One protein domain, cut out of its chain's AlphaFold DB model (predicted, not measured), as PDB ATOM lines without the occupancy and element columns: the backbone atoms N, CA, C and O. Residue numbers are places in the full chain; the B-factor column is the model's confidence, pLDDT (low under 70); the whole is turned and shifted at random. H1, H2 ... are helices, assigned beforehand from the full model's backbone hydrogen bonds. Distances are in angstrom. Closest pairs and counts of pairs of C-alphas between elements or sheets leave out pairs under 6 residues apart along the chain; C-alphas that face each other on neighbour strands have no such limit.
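What this domain is: This is residues 45 to 203 of the 372 residues of an uncharacterized protein of Rhodococcus sp. M8 (UniProt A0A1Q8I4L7). Two long helices, H4 and H5, fold back on each other as a long pair that makes the longest axis; toward the ends away from their joining link they spread apart, and H3 packs between them. H1 crosses these three steeply at that end, while the short H2 packs on H5 and the short H6 on H3. The printed part has 159 residues with six named helices, H1 to H6 in chain order, and no named strand: all helix. It is only just compact, close to loose, with a radius of gyration of the C-alphas of 17.8 A, and elongated, spanning 60 by 35 by 27 A.

How they stand to each other: Start at H5, residues 152 to 187, the longest helix. H4, residues 113 to 147, and H5 run opposite ways at a shallow tilt of 23 degrees; they are close but not clearly touching, with the C-alphas of Tyr 145 and Ile 155 closest at 7.0 A. Look next at the hub H3, residues 91 to 108: it touches residues 173 to 185 of H5 at a steep tilt of 49 degrees, closest at C-alphas 101 and 181, 4.5 A. H3 and H4 form a helical hairpin at a shallow tilt of 30 degrees, closest at C-alphas 103 and 119, 4.7 A. H1, residues 46 to 69, touches H3 at a steep tilt of 57 degrees, with the C-alphas of Val 54 and Ala 104 closest at 5.0 A. H6, residues 193 to 203, touches H3 at C-alphas 203 and 92, 4.9 A, their closest, and only just touches H4, with 3 pairs of C-alphas within 8 A; H3, H4 and H6 form a bundle, helices side by side. H2, residues 80 to 85, touches H5, closest at C-alphas 83 and 176, 6.0 A, and is apart from H4 and H6. In H1, H2, H3, H4, H5 and H6 every O i to N i+4 pair is within hydrogen-bond range.

Where its parts are: Find C-alpha 152 at (56.527, 55.778, 180.163); from there H5 runs 52.0 A to C-alpha 187. H4 covers 51.0 A, ending at C-alpha 147 at (62.621, 66.494, 183.111). H1 begins at (81.068, 43.613, 179.594) and covers 34.3 A, and H3 25.6 A. H6 covers 15.2 A and H2 7.9 A.

The domain as a whole: Look to Gly 71 and Gln 149 for the two C-alphas farthest apart, 60.9 A. The printed part has no cut and no long link; the link from H1 to H2 is short, and the other four are tight. The mean pLDDT of the printed part is 90.6, and no printed residue is under 70.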
ATOM      1  N   PRO A  45      77.832  40.729 181.607       85.94
ATOM      2  CA  PRO A  45      78.675  41.843 182.033       85.94
ATOM      3  C   PRO A  45      79.799  42.062 181.012       85.94
ATOM      4  O   PRO A  45      80.349  41.077 180.501       85.94
ATOM      5  N   ALA A  46      80.173  43.316 180.720       86.50
ATOM      6  CA  ALA A  46      81.068  43.613 179.594       86.50
ATOM      7  C   ALA A  46      82.414  42.882 179.660       86.50
ATOM      8  O   ALA A  46      82.923  42.433 178.637       86.50
ATOM      9  N   ARG A  47      82.964  42.663 180.861       88.75
ATOM     10  CA  ARG A  47      84.202  41.878 181.040       88.75
ATOM     11  C   ARG A  47      84.054  40.421 180.588       88.75
ATOM     12  O   ARG A  47      84.954  39.863 179.960       88.75
ATOM     13  N   ALA A  48      82.920  39.795 180.901       87.75
ATOM     14  CA  ALA A  48      82.646  38.424 180.479       87.75
ATOM     15  C   ALA A  48      82.369  38.353 178.973       87.75
ATOM     16  O   ALA A  48      82.811  37.407 178.322       87.75
ATOM     17  N   GLN A  49      81.690  39.366 178.423       90.56
ATOM     18  CA  GLN A  49      81.472  39.473 176.984       90.56
ATOM     19  C   GLN A  49      82.800  39.609 176.231       90.56
ATOM     20  O   GLN A  49      83.068  38.793 175.364       90.56
ATOM     21  N   ALA A  50      83.692  40.511 176.650       90.62
ATOM     22  CA  ALA A  50      85.002  40.686 176.020       90.62
ATOM     23  C   ALA A  50      85.849  39.404 176.034       90.62
ATOM     24  O   ALA A  50      86.536  39.085 175.068       90.62
ATOM     25  N   THR A  51      85.778  38.631 177.122       91.88
ATOM     26  CA  THR A  51      86.474  37.338 177.206       91.88
ATOM     27  C   THR A  51      85.913  36.340 176.193       91.88
ATOM     28  O   THR A  51      86.677  35.626 175.543       91.88
ATOM     29  N   GLN A  52      84.587  36.302 176.039       93.38
ATOM     30  CA  GLN A  52      83.935  35.484 175.020       93.38
ATOM     31  C   GLN A  52      84.308  35.956 173.612       93.38
ATOM     32  O   GLN A  52      84.656  35.124 172.781       93.38
ATOM     33  N   ASP A  53      84.318  37.266 173.370       92.38
ATOM     34  CA  ASP A  53      84.646  37.839 172.069       92.38
ATOM     35  C   ASP A  53      86.072  37.459 171.651       92.38
ATOM     36  O   ASP A  53      86.279  37.011 170.528       92.38
ATOM     37  N   VAL A  54      87.056  37.513 172.558       93.88
ATOM     38  CA  VAL A  54      88.426  37.037 172.273       93.88
ATOM     39  C   VAL A  54      88.429  35.561 171.860       93.88
ATOM     40  O   VAL A  54      89.105  35.186 170.899       93.88
ATOM     41  N   VAL A  55      87.676  34.707 172.561       95.12
ATOM     42  CA  VAL A  55      87.574  33.274 172.236       95.12
ATOM     43  C   VAL A  55      86.923  33.064 170.867       95.12
ATOM     44  O   VAL A  55      87.425  32.264 170.070       95.12
ATOM     45  N   ASP A  56      85.855  33.798 170.575       94.94
ATOM     46  CA  ASP A  56      85.116  33.707 169.319       94.94
ATOM     47  C   ASP A  56      85.953  34.226 168.140       94.94
ATOM     48  O   ASP A  56      86.002  33.571 167.093       94.94
ATOM     49  N   LEU A  57      86.705  35.322 168.318       94.81
ATOM     50  CA  LEU A  57      87.669  35.813 167.327       94.81
ATOM     51  C   LEU A  57      88.757  34.772 167.049       94.81
ATOM     52  O   LEU A  57      89.078  34.521 165.890       94.81
ATOM     53  N   VAL A  58      89.316  34.122 168.075       95.12
ATOM     54  CA  VAL A  58      90.309  33.051 167.866       95.12
ATOM     55  C   VAL A  58      89.702  31.875 167.104       95.12
ATOM     56  O   VAL A  58      90.338  31.324 166.203       95.12
ATOM     57  N   GLY A  59      88.459  31.500 167.418       94.25
ATOM     58  CA  GLY A  59      87.713  30.497 166.659       94.25
ATOM     59  C   GLY A  59      87.554  30.886 165.186       94.25
ATOM     60  O   GLY A  59      87.797  30.065 164.297       94.25
ATOM     61  N   PHE A  60      87.219  32.149 164.921       94.62
ATOM     62  CA  PHE A  60      87.125  32.709 163.576       94.62
ATOM     63  C   PHE A  60      88.466  32.676 162.828       94.62
ATOM     64  O   PHE A  60      88.505  32.216 161.684       94.62
ATOM     65  N   LEU A  61      89.566  33.091 163.464       93.75
ATOM     66  CA  LEU A  61      90.907  33.080 162.865       93.75
ATOM     67  C   LEU A  61      91.327  31.662 162.460       93.75
ATOM     68  O   LEU A  61      91.722  31.440 161.314       93.75
ATOM     69  N   ARG A  62      91.138  30.678 163.350       93.88
ATOM     70  CA  ARG A  62      91.392  29.259 163.047       93.88
ATOM     71  C   ARG A  62      90.526  28.751 161.901       93.88
ATOM     72  O   ARG A  62      91.010  28.033 161.032       93.88
ATOM     73  N   ALA A  63      89.245  29.118 161.867       92.56
ATOM     74  CA  ALA A  63      88.353  28.723 160.781       92.56
ATOM     75  C   ALA A  63      88.780  29.332 159.434       92.56
ATOM     76  O   ALA A  63      88.721  28.647 158.410       92.56
ATOM     77  N   ALA A  64      89.223  30.593 159.425       92.12
ATOM     78  CA  ALA A  64      89.739  31.256 158.233       92.12
ATOM     79  C   ALA A  64      91.022  30.582 157.724       92.12
ATOM     80  O   ALA A  64      91.123  30.290 156.533       92.12
ATOM     81  N   GLU A  65      91.963  30.271 158.615       89.88
ATOM     82  CA  GLU A  65      93.213  29.580 158.285       89.88
ATOM     83  C   GLU A  65      92.966  28.159 157.760       89.88
ATOM     84  O   GLU A  65      93.463  27.800 156.694       89.88
ATOM     85  N   ASN A  66      92.087  27.394 158.416       91.94
ATOM     86  CA  ASN A  66      91.687  26.062 157.959       91.94
ATOM     87  C   ASN A  66      91.041  26.095 156.566       91.94
ATOM     88  O   ASN A  66      91.299  25.217 155.745       91.94
ATOM     89  N   ARG A  67      90.216  27.109 156.263       92.12
ATOM     90  CA  ARG A  67      89.645  27.276 154.916       92.12
ATOM     91  C   ARG A  67      90.722  27.578 153.879       92.12
ATOM     92  O   ARG A  67      90.683  26.966 152.816       92.12
ATOM     93  N   ARG A  68      91.693  28.448 154.195       90.06
ATOM     94  CA  ARG A  68      92.833  28.732 153.302       90.06
ATOM     95  C   ARG A  68      93.656  27.473 153.035       90.06
ATOM     96  O   ARG A  68      93.934  27.182 151.879       90.06
ATOM     97  N   ALA A  69      93.968  26.700 154.075       90.38
ATOM     98  CA  ALA A  69      94.709  25.444 153.952       90.38
ATOM     99  C   ALA A  69      93.975  24.399 153.088       90.38
ATOM    100  O   ALA A  69      94.605  23.604 152.402       90.38
ATOM    101  N   GLN A  70      92.640  24.427 153.084       93.50
ATOM    102  CA  GLN A  70      91.791  23.562 152.258       93.50
ATOM    103  C   GLN A  70      91.526  24.118 150.844       93.50
ATOM    104  O   GLN A  70      90.692  23.563 150.131       93.50
ATOM    105  N   GLY A  71      92.148  25.236 150.450       89.06
ATOM    106  CA  GLY A  71      91.899  25.893 149.159       89.06
ATOM    107  C   GLY A  71      90.486  26.479 149.011       89.06
ATOM    108  O   GLY A  71      90.040  26.759 147.901       89.06
ATOM    109  N   ARG A  72      89.751  26.651 150.117       91.00
ATOM    110  CA  ARG A  72      88.402  27.233 150.128       91.00
ATOM    111  C   ARG A  72      88.478  28.758 150.235       91.00
ATOM    112  O   ARG A  72      89.389  29.275 150.886       91.00
ATOM    113  N   PRO A  73      87.491  29.492 149.688       87.19
ATOM    114  CA  PRO A  73      87.427  30.938 149.854       87.19
ATOM    115  C   PRO A  73      87.365  31.291 151.343       87.19
ATOM    116  O   PRO A  73      86.490  30.835 152.090       87.19
ATOM    117  N   ALA A  74      88.329  32.095 151.775       88.12
ATOM    118  CA  ALA A  74      88.494  32.542 153.146       88.12
ATOM    119  C   ALA A  74      88.523  34.073 153.182       88.12
ATOM    120  O   ALA A  74      88.963  34.693 152.213       88.12
ATOM    121  N   PRO A  75      88.082  34.691 154.288       86.75
ATOM    122  CA  PRO A  75      88.161  36.137 154.429       86.75
ATOM    123  C   PRO A  75      89.620  36.596 154.313       86.75
ATOM    124  O   PRO A  75      90.526  36.030 154.942       86.75
ATOM    125  N   THR A  76      89.848  37.596 153.465       84.25
ATOM    126  CA  THR A  76      91.155  38.217 153.249       84.25
ATOM    127  C   THR A  76      91.361  39.373 154.227       84.25
ATOM    128  O   THR A  76      90.389  40.014 154.639       84.25
ATOM    129  N   PRO A  77      92.613  39.632 154.646       85.44
ATOM    130  CA  PRO A  77      92.915  40.811 155.445       85.44
ATOM    131  C   PRO A  77      92.577  42.072 154.639       85.44
ATOM    132  O   PRO A  77      92.938  42.183 153.468       85.44
ATOM    133  N   LYS A  78      91.865  43.007 155.268       86.06
ATOM    134  CA  LYS A  78      91.600  44.348 154.724       86.06
ATOM    135  C   LYS A  78      92.629  45.333 155.271       86.06
ATOM    136  O   LYS A  78      93.251  45.058 156.298       86.06
ATOM    137  N   SER A  79      92.798  46.480 154.608       84.94
ATOM    138  CA  SER A  79      93.669  47.522 155.148       84.94
ATOM    139  C   SER A  79      93.080  48.058 156.458       84.94
ATOM    140  O   SER A  79      91.867  48.234 156.600       84.94
ATOM    141  N   MET A  80      93.942  48.310 157.441       87.50
ATOM    142  CA  MET A  80      93.502  48.815 158.740       87.50
ATOM    143  C   MET A  80      92.879  50.211 158.622       87.50
ATOM    144  O   MET A  80      91.934  50.518 159.343       87.50
ATOM    145  N   ARG A  81      93.354  51.018 157.661       88.31
ATOM    146  CA  ARG A  81      92.783  52.330 157.326       88.31
ATOM    147  C   ARG A  81      91.333  52.214 156.859       88.31
ATOM    148  O   ARG A  81      90.513  53.020 157.286       88.31
ATOM    149  N   ASP A  82      90.999  51.198 156.063       89.19
ATOM    150  CA  ASP A  82      89.623  50.988 155.594       89.19
ATOM    151  C   ASP A  82      88.709  50.506 156.724       89.19
ATOM    152  O   ASP A  82      87.578  50.970 156.856       89.19
ATOM    153  N   VAL A  83      89.197  49.586 157.566       89.38
ATOM    154  CA  VAL A  83      88.395  49.018 158.662       89.38
ATOM    155  C   VAL A  83      88.148  50.049 159.763       89.38
ATOM    156  O   VAL A  83      87.007  50.248 160.170       89.38
ATOM    157  N   LEU A  84      89.194  50.738 160.223       89.69
ATOM    158  CA  LEU A  84      89.068  51.788 161.239       89.69
ATOM    159  C   LEU A  84      88.444  53.069 160.667       89.69
ATOM    160  O   LEU A  84      87.847  53.845 161.415       89.69
ATOM    161  N   GLY A  85      88.523  53.266 159.348       87.44
ATOM    162  CA  GLY A  85      87.878  54.360 158.626       87.44
ATOM    163  C   GLY A  85      86.356  54.379 158.784       87.44
ATOM    164  O   GLY A  85      85.766  55.454 158.837       87.44
ATOM    165  N   ALA A  86      85.726  53.212 158.957       89.31
ATOM    166  CA  ALA A  86      84.294  53.107 159.247       89.31
ATOM    167  C   ALA A  86      83.902  53.657 160.635       89.31
ATOM    168  O   ALA A  86      82.728  53.921 160.879       89.31
ATOM    169  N   PHE A  87      84.881  53.846 161.525       89.44
ATOM    170  CA  PHE A  87      84.717  54.347 162.893       89.44
ATOM    171  C   PHE A  87      85.354  55.734 163.080       89.44
ATOM    172  O   PHE A  87      85.733  56.107 164.191       89.44
ATOM    173  N   ARG A  88      85.517  56.506 161.995       87.69
ATOM    174  CA  ARG A  88      85.989  57.899 162.083       87.69
ATOM    175  C   ARG A  88      85.075  58.708 163.010       87.69
ATOM    176  O   ARG A  88      83.856  58.606 162.926       87.69
ATOM    177  N   GLY A  89      85.683  59.484 163.908       86.06
ATOM    178  CA  GLY A  89      84.975  60.229 164.956       86.06
ATOM    179  C   GLY A  89      84.652  59.413 166.216       86.06
ATOM    180  O   GLY A  89      84.058  59.947 167.145       86.06
ATOM    181  N   GLN A  90      85.044  58.135 166.282       88.75
ATOM    182  CA  GLN A  90      84.825  57.272 167.450       88.75
ATOM    183  C   GLN A  90      86.149  56.668 167.950       88.75
ATOM    184  O   GLN A  90      86.368  55.457 167.836       88.75
ATOM    185  N   PRO A  91      87.040  57.491 168.541       89.06
ATOM    186  CA  PRO A  91      88.376  57.057 168.960       89.06
ATOM    187  C   PRO A  91      88.327  55.937 170.012       89.06
ATOM    188  O   PRO A  91      89.106  54.988 169.961       89.06
ATOM    189  N   ALA A  92      87.332  55.977 170.904       88.94
ATOM    190  CA  ALA A  92      87.048  54.933 171.887       88.94
ATOM    191  C   ALA A  92      86.793  53.552 171.249       88.94
ATOM    192  O   ALA A  92      87.297  52.534 171.728       88.94
ATOM    193  N   GLN A  93      86.026  53.514 170.154       90.81
ATOM    194  CA  GLN A  93      85.721  52.271 169.441       90.81
ATOM    195  C   GLN A  93      86.912  51.803 168.605       90.81
ATOM    196  O   GLN A  93      87.212  50.615 168.573       90.81
ATOM    197  N   GLN A  94      87.650  52.720 167.979       92.50
ATOM    198  CA  GLN A  94      88.862  52.369 167.240       92.50
ATOM    199  C   GLN A  94      89.917  51.717 168.145       92.50
ATOM    200  O   GLN A  94      90.488  50.689 167.773       92.50
ATOM    201  N   THR A  95      90.145  52.263 169.343       92.75
ATOM    202  CA  THR A  95      91.073  51.669 170.315       92.75
ATOM    203  C   THR A  95      90.576  50.307 170.799       92.75
ATOM    204  O   THR A  95      91.363  49.361 170.873       92.75
ATOM    205  N   SER A  96      89.279  50.157 171.094       92.62
ATOM    206  CA  SER A  96      88.742  48.873 171.563       92.62
ATOM    207  C   SER A  96      88.828  47.775 170.497       92.62
ATOM    208  O   SER A  96      89.219  46.655 170.824       92.62
ATOM    209  N   ILE A  97      88.569  48.106 169.226       94.31
ATOM    210  CA  ILE A  97      88.738  47.210 168.072       94.31
ATOM    211  C   ILE A  97      90.180  46.702 167.993       94.31
ATOM    212  O   ILE A  97      90.409  45.496 167.880       94.31
ATOM    213  N   GLN A  98      91.157  47.611 168.072       94.06
ATOM    214  CA  GLN A  98      92.576  47.259 167.981       94.06
ATOM    215  C   GLN A  98      93.027  46.386 169.156       94.06
ATOM    216  O   GLN A  98      93.696  45.377 168.943       94.06
ATOM    217  N   VAL A  99      92.620  46.722 170.383       94.44
ATOM    218  CA  VAL A  99      92.954  45.940 171.585       94.44
ATOM    219  C   VAL A  99      92.315  44.550 171.545       94.44
ATOM    220  O   VAL A  99      92.979  43.564 171.861       94.44
ATOM    221  N   LEU A 100      91.053  44.438 171.117       94.75
ATOM    222  CA  LEU A 100      90.372  43.147 170.992       94.75
ATOM    223  C   LEU A 100      91.040  42.267 169.924       94.75
ATOM    224  O   LEU A 100      91.292  41.082 170.154       94.75
ATOM    225  N   ALA A 101      91.394  42.856 168.780       94.44
ATOM    226  CA  ALA A 101      92.137  42.175 167.727       94.44
ATOM    227  C   ALA A 101      93.535  41.731 168.200       94.44
ATOM    228  O   ALA A 101      93.958  40.606 167.922       94.44
ATOM    229  N   ALA A 102      94.243  42.573 168.957       93.88
ATOM    230  CA  ALA A 102      95.538  42.259 169.562       93.88
ATOM    231  C   ALA A 102      95.448  41.091 170.567       93.88
ATOM    232  O   ALA A 102      96.254  40.157 170.531       93.88
ATOM    233  N   ALA A 103      94.421  41.074 171.418       94.38
ATOM    234  CA  ALA A 103      94.176  39.977 172.352       94.38
ATOM    235  C   ALA A 103      93.885  38.651 171.631       94.38
ATOM    236  O   ALA A 103      94.462  37.614 171.966       94.38
ATOM    237  N   ALA A 104      93.054  38.676 170.587       93.75
ATOM    238  CA  ALA A 104      92.760  37.476 169.807       93.75
ATOM    239  C   ALA A 104      93.984  36.969 169.028       93.75
ATOM    240  O   ALA A 104      94.248  35.767 168.981       93.75
ATOM    241  N   THR A 105      94.765  37.870 168.435       92.06
ATOM    242  CA  THR A 105      95.948  37.500 167.642       92.06
ATOM    243  C   THR A 105      97.077  36.943 168.491       92.06
ATOM    244  O   THR A 105      97.634  35.907 168.133       92.06
ATOM    245  N   THR A 106      97.374  37.541 169.647       93.12
ATOM    246  CA  THR A 106      98.382  36.995 170.574       93.12
ATOM    247  C   THR A 106      98.008  35.600 171.072       93.12
ATOM    248  O   THR A 106      98.870  34.719 171.151       93.12
ATOM    249  N   ARG A 107      96.715  35.353 171.320       92.44
ATOM    250  CA  ARG A 107      96.193  34.025 171.669       92.44
ATOM    251  C   ARG A 107      96.245  33.033 170.502       92.44
ATOM    252  O   ARG A 107      96.535  31.860 170.731       92.44
ATOM    253  N   HIS A 108      95.975  33.474 169.272       92.19
ATOM    254  CA  HIS A 108      96.034  32.627 168.070       92.19
ATOM    255  C   HIS A 108      97.466  32.209 167.725       92.19
ATOM    256  O   HIS A 108      97.710  31.036 167.460       92.19
ATOM    257  N   LEU A 109      98.414  33.147 167.792       90.44
ATOM    258  CA  LEU A 109      99.827  32.921 167.467       90.44
ATOM    259  C   LEU A 109     100.592  32.137 168.548       90.44
ATOM    260  O   LEU A 109     101.747  31.782 168.336       90.44
ATOM    261  N   GLY A 110      99.973  31.869 169.703       84.88
ATOM    262  CA  GLY A 110     100.623  31.149 170.798       84.88
ATOM    263  C   GLY A 110     101.723  31.961 171.485       84.88
ATOM    264  O   GLY A 110     102.740  31.399 171.886       84.88
ATOM    265  N   ALA A 111     101.537  33.280 171.616       83.75
ATOM    266  CA  ALA A 111     102.466  34.140 172.345       83.75
ATOM    267  C   ALA A 111     102.600  33.717 173.824       83.75
ATOM    268  O   ALA A 111     101.779  32.967 174.360       83.75
ATOM    269  N   GLN A 112     103.636  34.225 174.507       86.69
ATOM    270  CA  GLN A 112     103.858  33.950 175.930       86.69
ATOM    271  C   GLN A 112     102.576  34.174 176.744       86.69
ATOM    272  O   GLN A 112     101.953  35.231 176.651       86.69
ATOM    273  N   ALA A 113     102.226  33.211 177.602       85.69
ATOM    274  CA  ALA A 113     100.973  33.233 178.359       85.69
ATOM    275  C   ALA A 113     100.773  34.526 179.172       85.69
ATOM    276  O   ALA A 113      99.643  34.978 179.341       85.69
ATOM    277  N   GLN A 114     101.857  35.140 179.658       88.62
ATOM    278  CA  GLN A 114     101.798  36.426 180.355       88.62
ATOM    279  C   GLN A 114     101.395  37.579 179.428       88.62
ATOM    280  O   GLN A 114     100.559  38.390 179.814       88.62
ATOM    281  N   ASN A 115     101.946  37.636 178.212       88.88
ATOM    282  CA  ASN A 115     101.609  38.660 177.223       88.88
ATOM    283  C   ASN A 115     100.142  38.525 176.788       88.88
ATOM    284  O   ASN A 115      99.384  39.486 176.851       88.88
ATOM    285  N   THR A 116      99.700  37.303 176.478       90.50
ATOM    286  CA  THR A 116      98.299  37.022 176.129       90.50
ATOM    287  C   THR A 116      97.340  37.448 177.245       90.50
ATOM    288  O   THR A 116      96.357  38.136 176.987       90.50
ATOM    289  N   ARG A 117      97.660  37.133 178.510       92.38
ATOM    290  CA  ARG A 117      96.857  37.569 179.668       92.38
ATOM    291  C   ARG A 117      96.823  39.090 179.838       92.38
ATOM    292  O   ARG A 117      95.802  39.610 180.278       92.38
ATOM    293  N   ARG A 118      97.913  39.803 179.528       94.25
ATOM    294  CA  ARG A 118      97.947  41.278 179.575       94.25
ATOM    295  C   ARG A 118      96.999  41.880 178.542       94.25
ATOM    296  O   ARG A 118      96.204  42.743 178.900       94.25
ATOM    297  N   TRP A 119      97.021  41.382 177.309       93.69
ATOM    298  CA  TRP A 119      96.094  41.830 176.269       93.69
ATOM    299  C   TRP A 119      94.637  41.486 176.576       93.69
ATOM    300  O   TRP A 119      93.766  42.334 176.414       93.69
ATOM    301  N   GLU A 120      94.364  40.275 177.068       93.88
ATOM    302  CA  GLU A 120      93.016  39.880 177.496       93.88
ATOM    303  C   GLU A 120      92.498  40.786 178.621       93.88
ATOM    304  O   GLU A 120      91.351  41.228 178.580       93.88
ATOM    305  N   ARG A 121      93.350  41.120 179.598       94.81
ATOM    306  CA  ARG A 121      92.996  42.054 180.673       94.81
ATOM    307  C   ARG A 121      92.688  43.449 180.130       94.81
ATOM    308  O   ARG A 121      91.652  44.001 180.479       94.81
ATOM    309  N   LEU A 122      93.532  43.984 179.247       93.75
ATOM    310  CA  LEU A 122      93.303  45.299 178.643       93.75
ATOM    311  C   LEU A 122      91.993  45.328 177.834       93.75
ATOM    312  O   LEU A 122      91.235  46.291 177.910       93.75
ATOM    313  N   ALA A 123      91.671  44.248 177.116       94.12
ATOM    314  CA  ALA A 123      90.398  44.120 176.407       94.12
ATOM    315  C   ALA A 123      89.193  44.127 177.368       94.12
ATOM    316  O   ALA A 123      88.202  44.810 177.111       94.12
ATOM    317  N   GLN A 124      89.284  43.414 178.496       94.19
ATOM    318  CA  GLN A 124      88.243  43.410 179.532       94.19
ATOM    319  C   GLN A 124      88.066  44.784 180.189       94.19
ATOM    320  O   GLN A 124      86.935  45.210 180.429       94.19
ATOM    321  N   GLU A 125      89.165  45.475 180.487       93.25
ATOM    322  CA  GLU A 125      89.144  46.823 181.058       93.25
ATOM    323  C   GLU A 125      88.505  47.821 180.090       93.25
ATOM    324  O   GLU A 125      87.616  48.571 180.488       93.25
ATOM    325  N   ASN A 126      88.864  47.766 178.806       92.62
ATOM    326  CA  ASN A 126      88.276  48.631 177.785       92.62
ATOM    327  C   ASN A 126      86.784  48.377 177.593       92.62
ATOM    328  O   ASN A 126      86.014  49.328 177.471       92.62
ATOM    329  N   ALA A 127      86.355  47.114 177.623       91.19
ATOM    330  CA  ALA A 127      84.940  46.776 177.568       91.19
ATOM    331  C   ALA A 127      84.176  47.322 178.786       91.19
ATOM    332  O   ALA A 127      83.092  47.881 178.629       91.19
ATOM    333  N   ALA A 128      84.759  47.231 179.985       91.12
ATOM    334  CA  ALA A 128      84.169  47.800 181.195       91.12
ATOM    335  C   ALA A 128      84.088  49.336 181.140       91.12
ATOM    336  O   ALA A 128      83.063  49.901 181.514       91.12
ATOM    337  N   ARG A 129      85.128  50.016 180.636       91.31
ATOM    338  CA  ARG A 129      85.124  51.478 180.460       91.31
ATOM    339  C   ARG A 129      84.086  51.923 179.428       91.31
ATOM    340  O   ARG A 129      83.343  52.863 179.684       91.31
ATOM    341  N   LEU A 130      83.968  51.219 178.299       89.94
ATOM    342  CA  LEU A 130      82.928  51.487 177.299       89.94
ATOM    343  C   LEU A 130      81.518  51.298 177.864       89.94
ATOM    344  O   LEU A 130      80.642  52.122 177.606       89.94
ATOM    345  N   GLU A 131      81.289  50.237 178.638       90.19
ATOM    346  CA  GLU A 131      80.003  50.017 179.304       90.19
ATOM    347  C   GLU A 131      79.705  51.119 180.328       90.19
ATOM    348  O   GLU A 131      78.583  51.617 180.367       90.19
ATOM    349  N   ALA A 132      80.707  51.562 181.090       89.69
ATOM    350  CA  ALA A 132      80.562  52.671 182.028       89.69
ATOM    351  C   ALA A 132      80.205  53.992 181.322       89.69
ATOM    352  O   ALA A 132      79.286  54.679 181.766       89.69
ATOM    353  N   LEU A 133      80.850  54.315 180.193       89.44
ATOM    354  CA  LEU A 133      80.508  55.492 179.383       89.44
ATOM    355  C   LEU A 133      79.066  55.425 178.865       89.44
ATOM    356  O   LEU A 133      78.314  56.390 178.995       89.44
ATOM    357  N   ARG A 134      78.642  54.271 178.332       89.31
ATOM    358  CA  ARG A 134      77.249  54.070 177.888       89.31
ATOM    359  C   ARG A 134      76.269  54.196 179.051       89.31
ATOM    360  O   ARG A 134      75.244  54.851 178.916       89.31
ATOM    361  N   ALA A 135      76.592  53.618 180.205       89.25
ATOM    362  CA  ALA A 135      75.757  53.704 181.397       89.25
ATOM    363  C   ALA A 135      75.611  55.148 181.901       89.25
ATOM    364  O   ALA A 135      74.521  55.533 182.324       89.25
ATOM    365  N   GLN A 136      76.668  55.964 181.831       89.94
ATOM    366  CA  GLN A 136      76.583  57.393 182.140       89.94
ATOM    367  C   GLN A 136      75.658  58.127 181.162       89.94
ATOM    368  O   GLN A 136      74.774  58.859 181.608       89.94
ATOM    369  N   GLN A 137      75.799  57.881 179.856       89.19
ATOM    370  CA  GLN A 137      74.922  58.467 178.837       89.19
ATOM    371  C   GLN A 137      73.455  58.086 179.066       89.19
ATOM    372  O   GLN A 137      72.591  58.958 179.066       89.19
ATOM    373  N   TYR A 138      73.171  56.813 179.359       89.88
ATOM    374  CA  TYR A 138      71.807  56.374 179.659       89.88
ATOM    375  C   TYR A 138      71.226  57.073 180.884       89.88
ATOM    376  O   TYR A 138      70.064  57.461 180.865       89.88
ATOM    377  N   ARG A 139      72.014  57.258 181.951       89.69
ATOM    378  CA  ARG A 139      71.540  57.966 183.149       89.69
ATOM    379  C   ARG A 139      71.201  59.423 182.840       89.69
ATOM    380  O   ARG A 139      70.165  59.904 183.283       89.69
ATOM    381  N   GLN A 140      72.041  60.106 182.063       90.69
ATOM    382  CA  GLN A 140      71.787  61.491 181.652       90.69
ATOM    383  C   GLN A 140      70.526  61.601 180.783       90.69
ATOM    384  O   GLN A 140      69.720  62.510 180.961       90.69
ATOM    385  N   GLU A 141      70.321  60.661 179.865       88.25
ATOM    386  CA  GLU A 141      69.131  60.627 179.012       88.25
ATOM    387  C   GLU A 141      67.863  60.305 179.803       88.25
ATOM    388  O   GLU A 141      66.855  60.982 179.630       88.25
ATOM    389  N   GLN A 142      67.928  59.359 180.740       87.50
ATOM    390  CA  GLN A 142      66.821  59.071 181.652       87.50
ATOM    391  C   GLN A 142      66.437  60.303 182.475       87.50
ATOM    392  O   GLN A 142      65.255  60.617 182.593       87.50
ATOM    393  N   GLN A 143      67.420  61.055 182.979       89.69
ATOM    394  CA  GLN A 143      67.159  62.325 183.658       89.69
ATOM    395  C   GLN A 143      66.474  63.338 182.731       89.69
ATOM    396  O   GLN A 143      65.555  64.026 183.169       89.69
ATOM    397  N   ARG A 144      66.860  63.407 181.448       90.56
ATOM    398  CA  ARG A 144      66.186  64.264 180.457       90.56
ATOM    399  C   ARG A 144      64.744  63.831 180.200       90.56
ATOM    400  O   ARG A 144      63.874  64.693 180.135       90.56
ATOM    401  N   TYR A 145      64.464  62.532 180.099       89.12
ATOM    402  CA  TYR A 145      63.095  62.035 179.916       89.12
ATOM    403  C   TYR A 145      62.189  62.407 181.090       89.12
ATOM    404  O   TYR A 145      61.061  62.851 180.876       89.12
ATOM    405  N   VAL A 146      62.709  62.300 182.317       87.19
ATOM    406  CA  VAL A 146      61.992  62.708 183.532       87.19
ATOM    407  C   VAL A 146      61.760  64.222 183.553       87.19
ATOM    408  O   VAL A 146      60.655  64.660 183.862       87.19
ATOM    409  N   GLN A 147      62.756  65.030 183.171       90.00
ATOM    410  CA  GLN A 147      62.621  66.494 183.111       90.00
ATOM    411  C   GLN A 147      61.568  66.957 182.097       90.00
ATOM    412  O   GLN A 147      60.833  67.903 182.366       90.00
ATOM    413  N   VAL A 148      61.473  66.283 180.948       92.25
ATOM    414  CA  VAL A 148      60.495  66.597 179.890       92.25
ATOM    415  C   VAL A 148      59.121  65.956 180.168       92.25
ATOM    416  O   VAL A 148      58.177  66.196 179.423       92.25
ATOM    417  N   GLN A 149      58.976  65.187 181.259       88.81
ATOM    418  CA  GLN A 149      57.752  64.449 181.616       88.81
ATOM    419  C   GLN A 149      57.248  63.561 180.465       88.81
ATOM    420  O   GLN A 149      56.058  63.514 180.155       88.81
ATOM    421  N   MET A 150      58.178  62.871 179.806       86.38
ATOM    422  CA  MET A 150      57.861  61.964 178.705       86.38
ATOM    423  C   MET A 150      57.014  60.775 179.204       86.38
ATOM    424  O   MET A 150      57.270  60.270 180.302       86.38
ATOM    425  N   PRO A 151      56.016  60.304 178.432       91.81
ATOM    426  CA  PRO A 151      55.205  59.159 178.830       91.81
ATOM    427  C   PRO A 151      56.047  57.873 178.941       91.81
ATOM    428  O   PRO A 151      56.960  57.663 178.136       91.81
ATOM    429  N   PRO A 152      55.729  56.976 179.895       87.06
ATOM    430  CA  PRO A 152      56.527  55.778 180.163       87.06
ATOM    431  C   PRO A 152      56.618  54.838 178.953       87.06
ATOM    432  O   PRO A 152      57.692  54.315 178.674       87.06
ATOM    433  N   ASP A 153      55.542  54.708 178.173       90.62
ATOM    434  CA  ASP A 153      55.525  53.861 176.971       90.62
ATOM    435  C   ASP A 153      56.517  54.345 175.895       90.62
ATOM    436  O   ASP A 153      57.108  53.549 175.160       90.62
ATOM    437  N   GLU A 154      56.721  55.662 175.793       89.25
ATOM    438  CA  GLU A 154      57.674  56.254 174.853       89.25
ATOM    439  C   GLU A 154      59.114  56.108 175.357       89.25
ATOM    440  O   GLU A 154      60.007  55.778 174.574       89.25
ATOM    441  N   ILE A 155      59.327  56.246 176.671       87.50
ATOM    442  CA  ILE A 155      60.617  55.978 177.320       87.50
ATOM    443  C   ILE A 155      61.043  54.526 177.072       87.50
ATOM    444  O   ILE A 155      62.164  54.283 176.622       87.50
ATOM    445  N   ASP A 156      60.148  53.563 177.297       89.19
ATOM    446  CA  ASP A 156      60.435  52.140 177.095       89.19
ATOM    447  C   ASP A 156      60.774  51.829 175.634       89.19
ATOM    448  O   ASP A 156      61.717  51.080 175.345       89.19
ATOM    449  N   ARG A 157      60.057  52.454 174.693       90.88
ATOM    450  CA  ARG A 157      60.344  52.328 173.261       90.88
ATOM    451  C   ARG A 157      61.734  52.865 172.912       90.88
ATOM    452  O   ARG A 157      62.483  52.171 172.220       90.88
ATOM    453  N   LEU A 158      62.094  54.056 173.390       89.31
ATOM    454  CA  LEU A 158      63.405  54.663 173.140       89.31
ATOM    455  C   LEU A 158      64.540  53.844 173.761       89.31
ATOM    456  O   LEU A 158      65.572  53.634 173.123       89.31
ATOM    457  N   ILE A 159      64.339  53.314 174.971       87.94
ATOM    458  CA  ILE A 159      65.303  52.420 175.623       87.94
ATOM    459  C   ILE A 159      65.500  51.151 174.786       87.94
ATOM    460  O   ILE A 159      66.639  50.738 174.556       87.94
ATOM    461  N   ALA A 160      64.419  50.531 174.306       89.44
ATOM    462  CA  ALA A 160      64.501  49.327 173.486       89.44
ATOM    463  C   ALA A 160      65.222  49.579 172.150       89.44
ATOM    464  O   ALA A 160      66.069  48.775 171.745       89.44
ATOM    465  N   GLU A 161      64.928  50.702 171.491       91.19
ATOM    466  CA  GLU A 161      65.579  51.120 170.247       91.19
ATOM    467  C   GLU A 161      67.074  51.380 170.455       91.19
ATOM    468  O   GLU A 161      67.910  50.853 169.715       91.19
ATOM    469  N   ARG A 162      67.435  52.097 171.524       88.56
ATOM    470  CA  ARG A 162      68.831  52.358 171.885       88.56
ATOM    471  C   ARG A 162      69.584  51.061 172.170       88.56
ATOM    472  O   ARG A 162      70.642  50.830 171.594       88.56
ATOM    473  N   GLN A 163      68.999  50.152 172.952       88.38
ATOM    474  CA  GLN A 163      69.590  48.835 173.205       88.38
ATOM    475  C   GLN A 163      69.782  48.015 171.922       88.38
ATOM    476  O   GLN A 163      70.742  47.249 171.822       88.38
ATOM    477  N   ALA A 164      68.870  48.115 170.953       89.06
ATOM    478  CA  ALA A 164      69.038  47.464 169.657       89.06
ATOM    479  C   ALA A 164      70.211  48.080 168.878       89.06
ATOM    480  O   ALA A 164      71.076  47.336 168.412       89.06
ATOM    481  N   ALA A 165      70.295  49.412 168.832       90.62
ATOM    482  CA  ALA A 165      71.401  50.130 168.205       90.62
ATOM    483  C   ALA A 165      72.757  49.772 168.837       90.62
ATOM    484  O   ALA A 165      73.723  49.530 168.115       90.62
ATOM    485  N   ASP A 166      72.825  49.644 170.164       88.94
ATOM    486  CA  ASP A 166      74.047  49.248 170.869       88.94
ATOM    487  C   ASP A 166      74.467  47.813 170.552       88.94
ATOM    488  O   ASP A 166      75.648  47.551 170.336       88.94
ATOM    489  N   ARG A 167      73.514  46.875 170.460       88.44
ATOM    490  CA  ARG A 167      73.816  45.500 170.024       88.44
ATOM    491  C   ARG A 167      74.357  45.478 168.600       88.44
ATOM    492  O   ARG A 167      75.238  44.678 168.295       88.44
ATOM    493  N   ASP A 168      73.825  46.316 167.720       91.00
ATOM    494  CA  ASP A 168      74.299  46.396 166.343       91.00
ATOM    495  C   ASP A 168      75.660  47.089 166.242       91.00
ATOM    496  O   ASP A 168      76.493  46.662 165.443       91.00
ATOM    497  N   ALA A 169      75.932  48.089 167.081       90.12
ATOM    498  CA  ALA A 169      77.257  48.683 167.214       90.12
ATOM    499  C   ALA A 169      78.281  47.660 167.731       90.12
ATOM    500  O   ALA A 169      79.341  47.506 167.126       90.12
ATOM    501  N   ASP A 170      77.939  46.896 168.775       90.12
ATOM    502  CA  ASP A 170      78.799  45.850 169.343       90.12
ATOM    503  C   ASP A 170      79.146  44.777 168.284       90.12
ATOM    504  O   ASP A 170      80.304  44.375 168.162       90.12
ATOM    505  N   LYS A 171      78.188  44.380 167.430       92.00
ATOM    506  CA  LYS A 171      78.451  43.478 166.287       92.00
ATOM    507  C   LYS A 171      79.414  44.086 165.267       92.00
ATOM    508  O   LYS A 171      80.331  43.405 164.820       92.00
ATOM    509  N   ARG A 172      79.235  45.360 164.899       92.06
ATOM    510  CA  ARG A 172      80.138  46.039 163.950       92.06
ATOM    511  C   ARG A 172      81.556  46.128 164.502       92.06
ATOM    512  O   ARG A 172      82.508  45.911 163.758       92.06
ATOM    513  N   VAL A 173      81.695  46.424 165.795       92.31
ATOM    514  CA  VAL A 173      82.984  46.441 166.501       92.31
ATOM    515  C   VAL A 173      83.635  45.059 166.459       92.31
ATOM    516  O   VAL A 173      84.814  44.954 166.128       92.31
ATOM    517  N   PHE A 174      82.870  43.994 166.714       93.69
ATOM    518  CA  PHE A 174      83.356  42.618 166.616       93.69
ATOM    519  C   PHE A 174      83.836  42.271 165.198       93.69
ATOM    520  O   PHE A 174      84.952  41.781 165.023       93.69
ATOM    521  N   ASP A 175      83.030  42.565 164.175       93.00
ATOM    522  CA  ASP A 175      83.369  42.285 162.774       93.00
ATOM    523  C   ASP A 175      84.612  43.068 162.322       93.00
ATOM    524  O   ASP A 175      85.480  42.542 161.614       93.00
ATOM    525  N   ALA A 176      84.739  44.319 162.768       93.56
ATOM    526  CA  ALA A 176      85.917  45.140 162.533       93.56
ATOM    527  C   ALA A 176      87.153  44.566 163.234       93.56
ATOM    528  O   ALA A 176      88.212  44.452 162.615       93.56
ATOM    529  N   ALA A 177      87.022  44.127 164.488       94.06
ATOM    530  CA  ALA A 177      88.108  43.491 165.226       94.06
ATOM    531  C   ALA A 177      88.546  42.181 164.563       94.06
ATOM    532  O   ALA A 177      89.742  41.926 164.451       94.06
ATOM    533  N   ALA A 178      87.612  41.388 164.033       93.38
ATOM    534  CA  ALA A 178      87.928  40.193 163.259       93.38
ATOM    535  C   ALA A 178      88.722  40.530 161.980       93.38
ATOM    536  O   ALA A 178      89.709  39.861 161.665       93.38
ATOM    537  N   ALA A 179      88.341  41.593 161.264       93.62
ATOM    538  CA  ALA A 179      89.061  42.051 160.076       93.62
ATOM    539  C   ALA A 179      90.470  42.581 160.405       93.62
ATOM    540  O   ALA A 179      91.431  42.226 159.716       93.62
ATOM    541  N   VAL A 180      90.618  43.369 161.475       93.50
ATOM    542  CA  VAL A 180      91.927  43.845 161.959       93.50
ATOM    543  C   VAL A 180      92.781  42.670 162.436       93.50
ATOM    544  O   VAL A 180      93.958  42.587 162.090       93.50
ATOM    545  N   ALA A 181      92.199  41.699 163.137       93.50
ATOM    546  CA  ALA A 181      92.916  40.519 163.600       93.50
ATOM    547  C   ALA A 181      93.489  39.695 162.436       93.50
ATOM    548  O   ALA A 181      94.623  39.229 162.518       93.50
ATOM    549  N   LEU A 182      92.770  39.573 161.312       92.62
ATOM    550  CA  LEU A 182      93.315  38.938 160.104       92.62
ATOM    551  C   LEU A 182      94.547  39.673 159.565       92.62
ATOM    552  O   LEU A 182      95.458  39.015 159.061       92.62
ATOM    553  N   SER A 183      94.588  41.005 159.671       92.06
ATOM    554  CA  SER A 183      95.749  41.803 159.257       92.06
ATOM    555  C   SER A 183      96.956  41.588 160.179       92.06
ATOM    556  O   SER A 183      98.055  41.346 159.687       92.06
ATOM    557  N   TYR A 184      96.749  41.543 161.500       93.12
ATOM    558  CA  TYR A 184      97.800  41.234 162.476       93.12
ATOM    559  C   TYR A 184      98.337  39.807 162.330       93.12
ATOM    560  O   TYR A 184      99.547  39.599 162.355       93.12
ATOM    561  N   VAL A 185      97.466  38.816 162.099       91.88
ATOM    562  CA  VAL A 185      97.905  37.437 161.819       91.88
ATOM    563  C   VAL A 185      98.705  37.373 160.517       91.88
ATOM    564  O   VAL A 185      99.731  36.699 160.475       91.88
ATOM    565  N   ALA A 186      98.279  38.086 159.469       88.75
ATOM    566  CA  ALA A 186      99.015  38.139 158.205       88.75
ATOM    567  C   ALA A 186     100.404  38.779 158.368       88.75
ATOM    568  O   ALA A 186     101.374  38.274 157.807       88.75
ATOM    569  N   ALA A 187     100.510  39.836 159.177       88.62
ATOM    570  CA  ALA A 187     101.773  40.498 159.501       88.62
ATOM    571  C   ALA A 187     102.614  39.746 160.554       88.62
ATOM    572  O   ALA A 187     103.775  40.091 160.766       88.62
ATOM    573  N   LYS A 188     102.037  38.736 161.225       88.75
ATOM    574  CA  LYS A 188     102.605  38.043 162.399       88.75
ATOM    575  C   LYS A 188     103.079  39.008 163.492       88.75
ATOM    576  O   LYS A 188     104.013  38.711 164.234       88.75
ATOM    577  N   SER A 189     102.432  40.163 163.588       87.25
ATOM    578  CA  SER A 189     102.802  41.236 164.498       87.25
ATOM    579  C   SER A 189     101.557  41.905 165.063       87.25
ATOM    580  O   SER A 189     100.483  41.912 164.460       87.25
ATOM    581  N   VAL A 190     101.713  42.432 166.272       89.94
ATOM    582  CA  VAL A 190     100.677  43.127 167.035       89.94
ATOM    583  C   VAL A 190     101.248  44.496 167.419       89.94
ATOM    584  O   VAL A 190     102.464  44.587 167.620       89.94
ATOM    585  N   PRO A 191     100.431  45.563 167.507       88.50
ATOM    586  CA  PRO A 191     100.901  46.865 167.962       88.50
ATOM    587  C   PRO A 191     101.553  46.786 169.346       88.50
ATOM    588  O   PRO A 191     101.271  45.881 170.134       88.50
ATOM    589  N   SER A 192     102.406  47.759 169.663       89.88
ATOM    590  CA  SER A 192     103.002  47.866 170.997       89.88
ATOM    591  C   SER A 192     101.915  48.008 172.063       89.88
ATOM    592  O   SER A 192     101.023  48.852 171.927       89.88
ATOM    593  N   PHE A 193     102.031  47.214 173.128       91.50
ATOM    594  CA  PHE A 193     101.086  47.215 174.244       91.50
ATOM    595  C   PHE A 193     100.949  48.599 174.873       91.50
ATOM    596  O   PHE A 193      99.829  49.076 175.015       91.50
ATOM    597  N   ASP A 194     102.072  49.255 175.162       91.69
ATOM    598  CA  ASP A 194     102.083  50.530 175.884       91.69
ATOM    599  C   ASP A 194     101.313  51.615 175.122       91.69
ATOM    600  O   ASP A 194     100.406  52.221 175.676       91.69
ATOM    601  N   LYS A 195     101.521  51.738 173.802       90.81
ATOM    602  CA  LYS A 195     100.756  52.694 172.977       90.81
ATOM    603  C   LYS A 195      99.246  52.443 173.021       90.81
ATOM    604  O   LYS A 195      98.471  53.389 173.108       90.81
ATOM    605  N   LEU A 196      98.803  51.184 172.938       90.31
ATOM    606  CA  LEU A 196      97.369  50.877 173.007       90.31
ATOM    607  C   LEU A 196      96.807  51.028 174.425       90.31
ATOM    608  O   LEU A 196      95.630  51.360 174.569       90.31
ATOM    609  N   ALA A 197      97.625  50.825 175.456       90.56
ATOM    610  CA  ALA A 197      97.256  51.107 176.836       90.56
ATOM    611  C   ALA A 197      97.083  52.618 177.062       90.56
ATOM    612  O   ALA A 197      96.052  53.026 177.596       90.56
ATOM    613  N   ASP A 198      97.999  53.444 176.561       91.31
ATOM    614  CA  ASP A 198      97.923  54.905 176.658       91.31
ATOM    615  C   ASP A 198      96.707  55.452 175.905       91.31
ATOM    616  O   ASP A 198      95.898  56.184 176.476       91.31
ATOM    617  N   LEU A 199      96.486  55.009 174.661       90.75
ATOM    618  CA  LEU A 199      95.290  55.374 173.895       90.75
ATOM    619  C   LEU A 199      94.003  54.895 174.572       90.75
ATOM    620  O   LEU A 199      92.960  55.536 174.455       90.75
ATOM    621  N   SER A 200      94.046  53.767 175.285       89.50
ATOM    622  CA  SER A 200      92.889  53.309 176.052       89.50
ATOM    623  C   SER A 200      92.605  54.211 177.245       89.50
ATOM    624  O   SER A 200      91.443  54.483 177.530       89.50
ATOM    625  N   ALA A 201      93.642  54.704 177.922       88.38
ATOM    626  CA  ALA A 201      93.486  55.641 179.022       88.38
ATOM    627  C   ALA A 201      92.964  56.994 178.519       88.38
ATOM    628  O   ALA A 201      92.066  57.556 179.134       88.38
ATOM    629  N   GLN A 202      93.457  57.469 177.373       88.75
ATOM    630  CA  GLN A 202      93.046  58.739 176.770       88.75
ATOM    631  C   GLN A 202      91.610  58.698 176.232       88.75
ATOM    632  O   GLN A 202      90.803  59.570 176.536       88.75
ATOM    633  N   HIS A 203      91.262  57.680 175.438       85.69
ATOM    634  CA  HIS A 203      89.981  57.649 174.720       85.69
ATOM    635  C   HIS A 203      88.828  57.040 175.525       85.69
ATOM    636  O   HIS A 203      87.667  57.210 175.155       85.69
TER     637      HIS A 203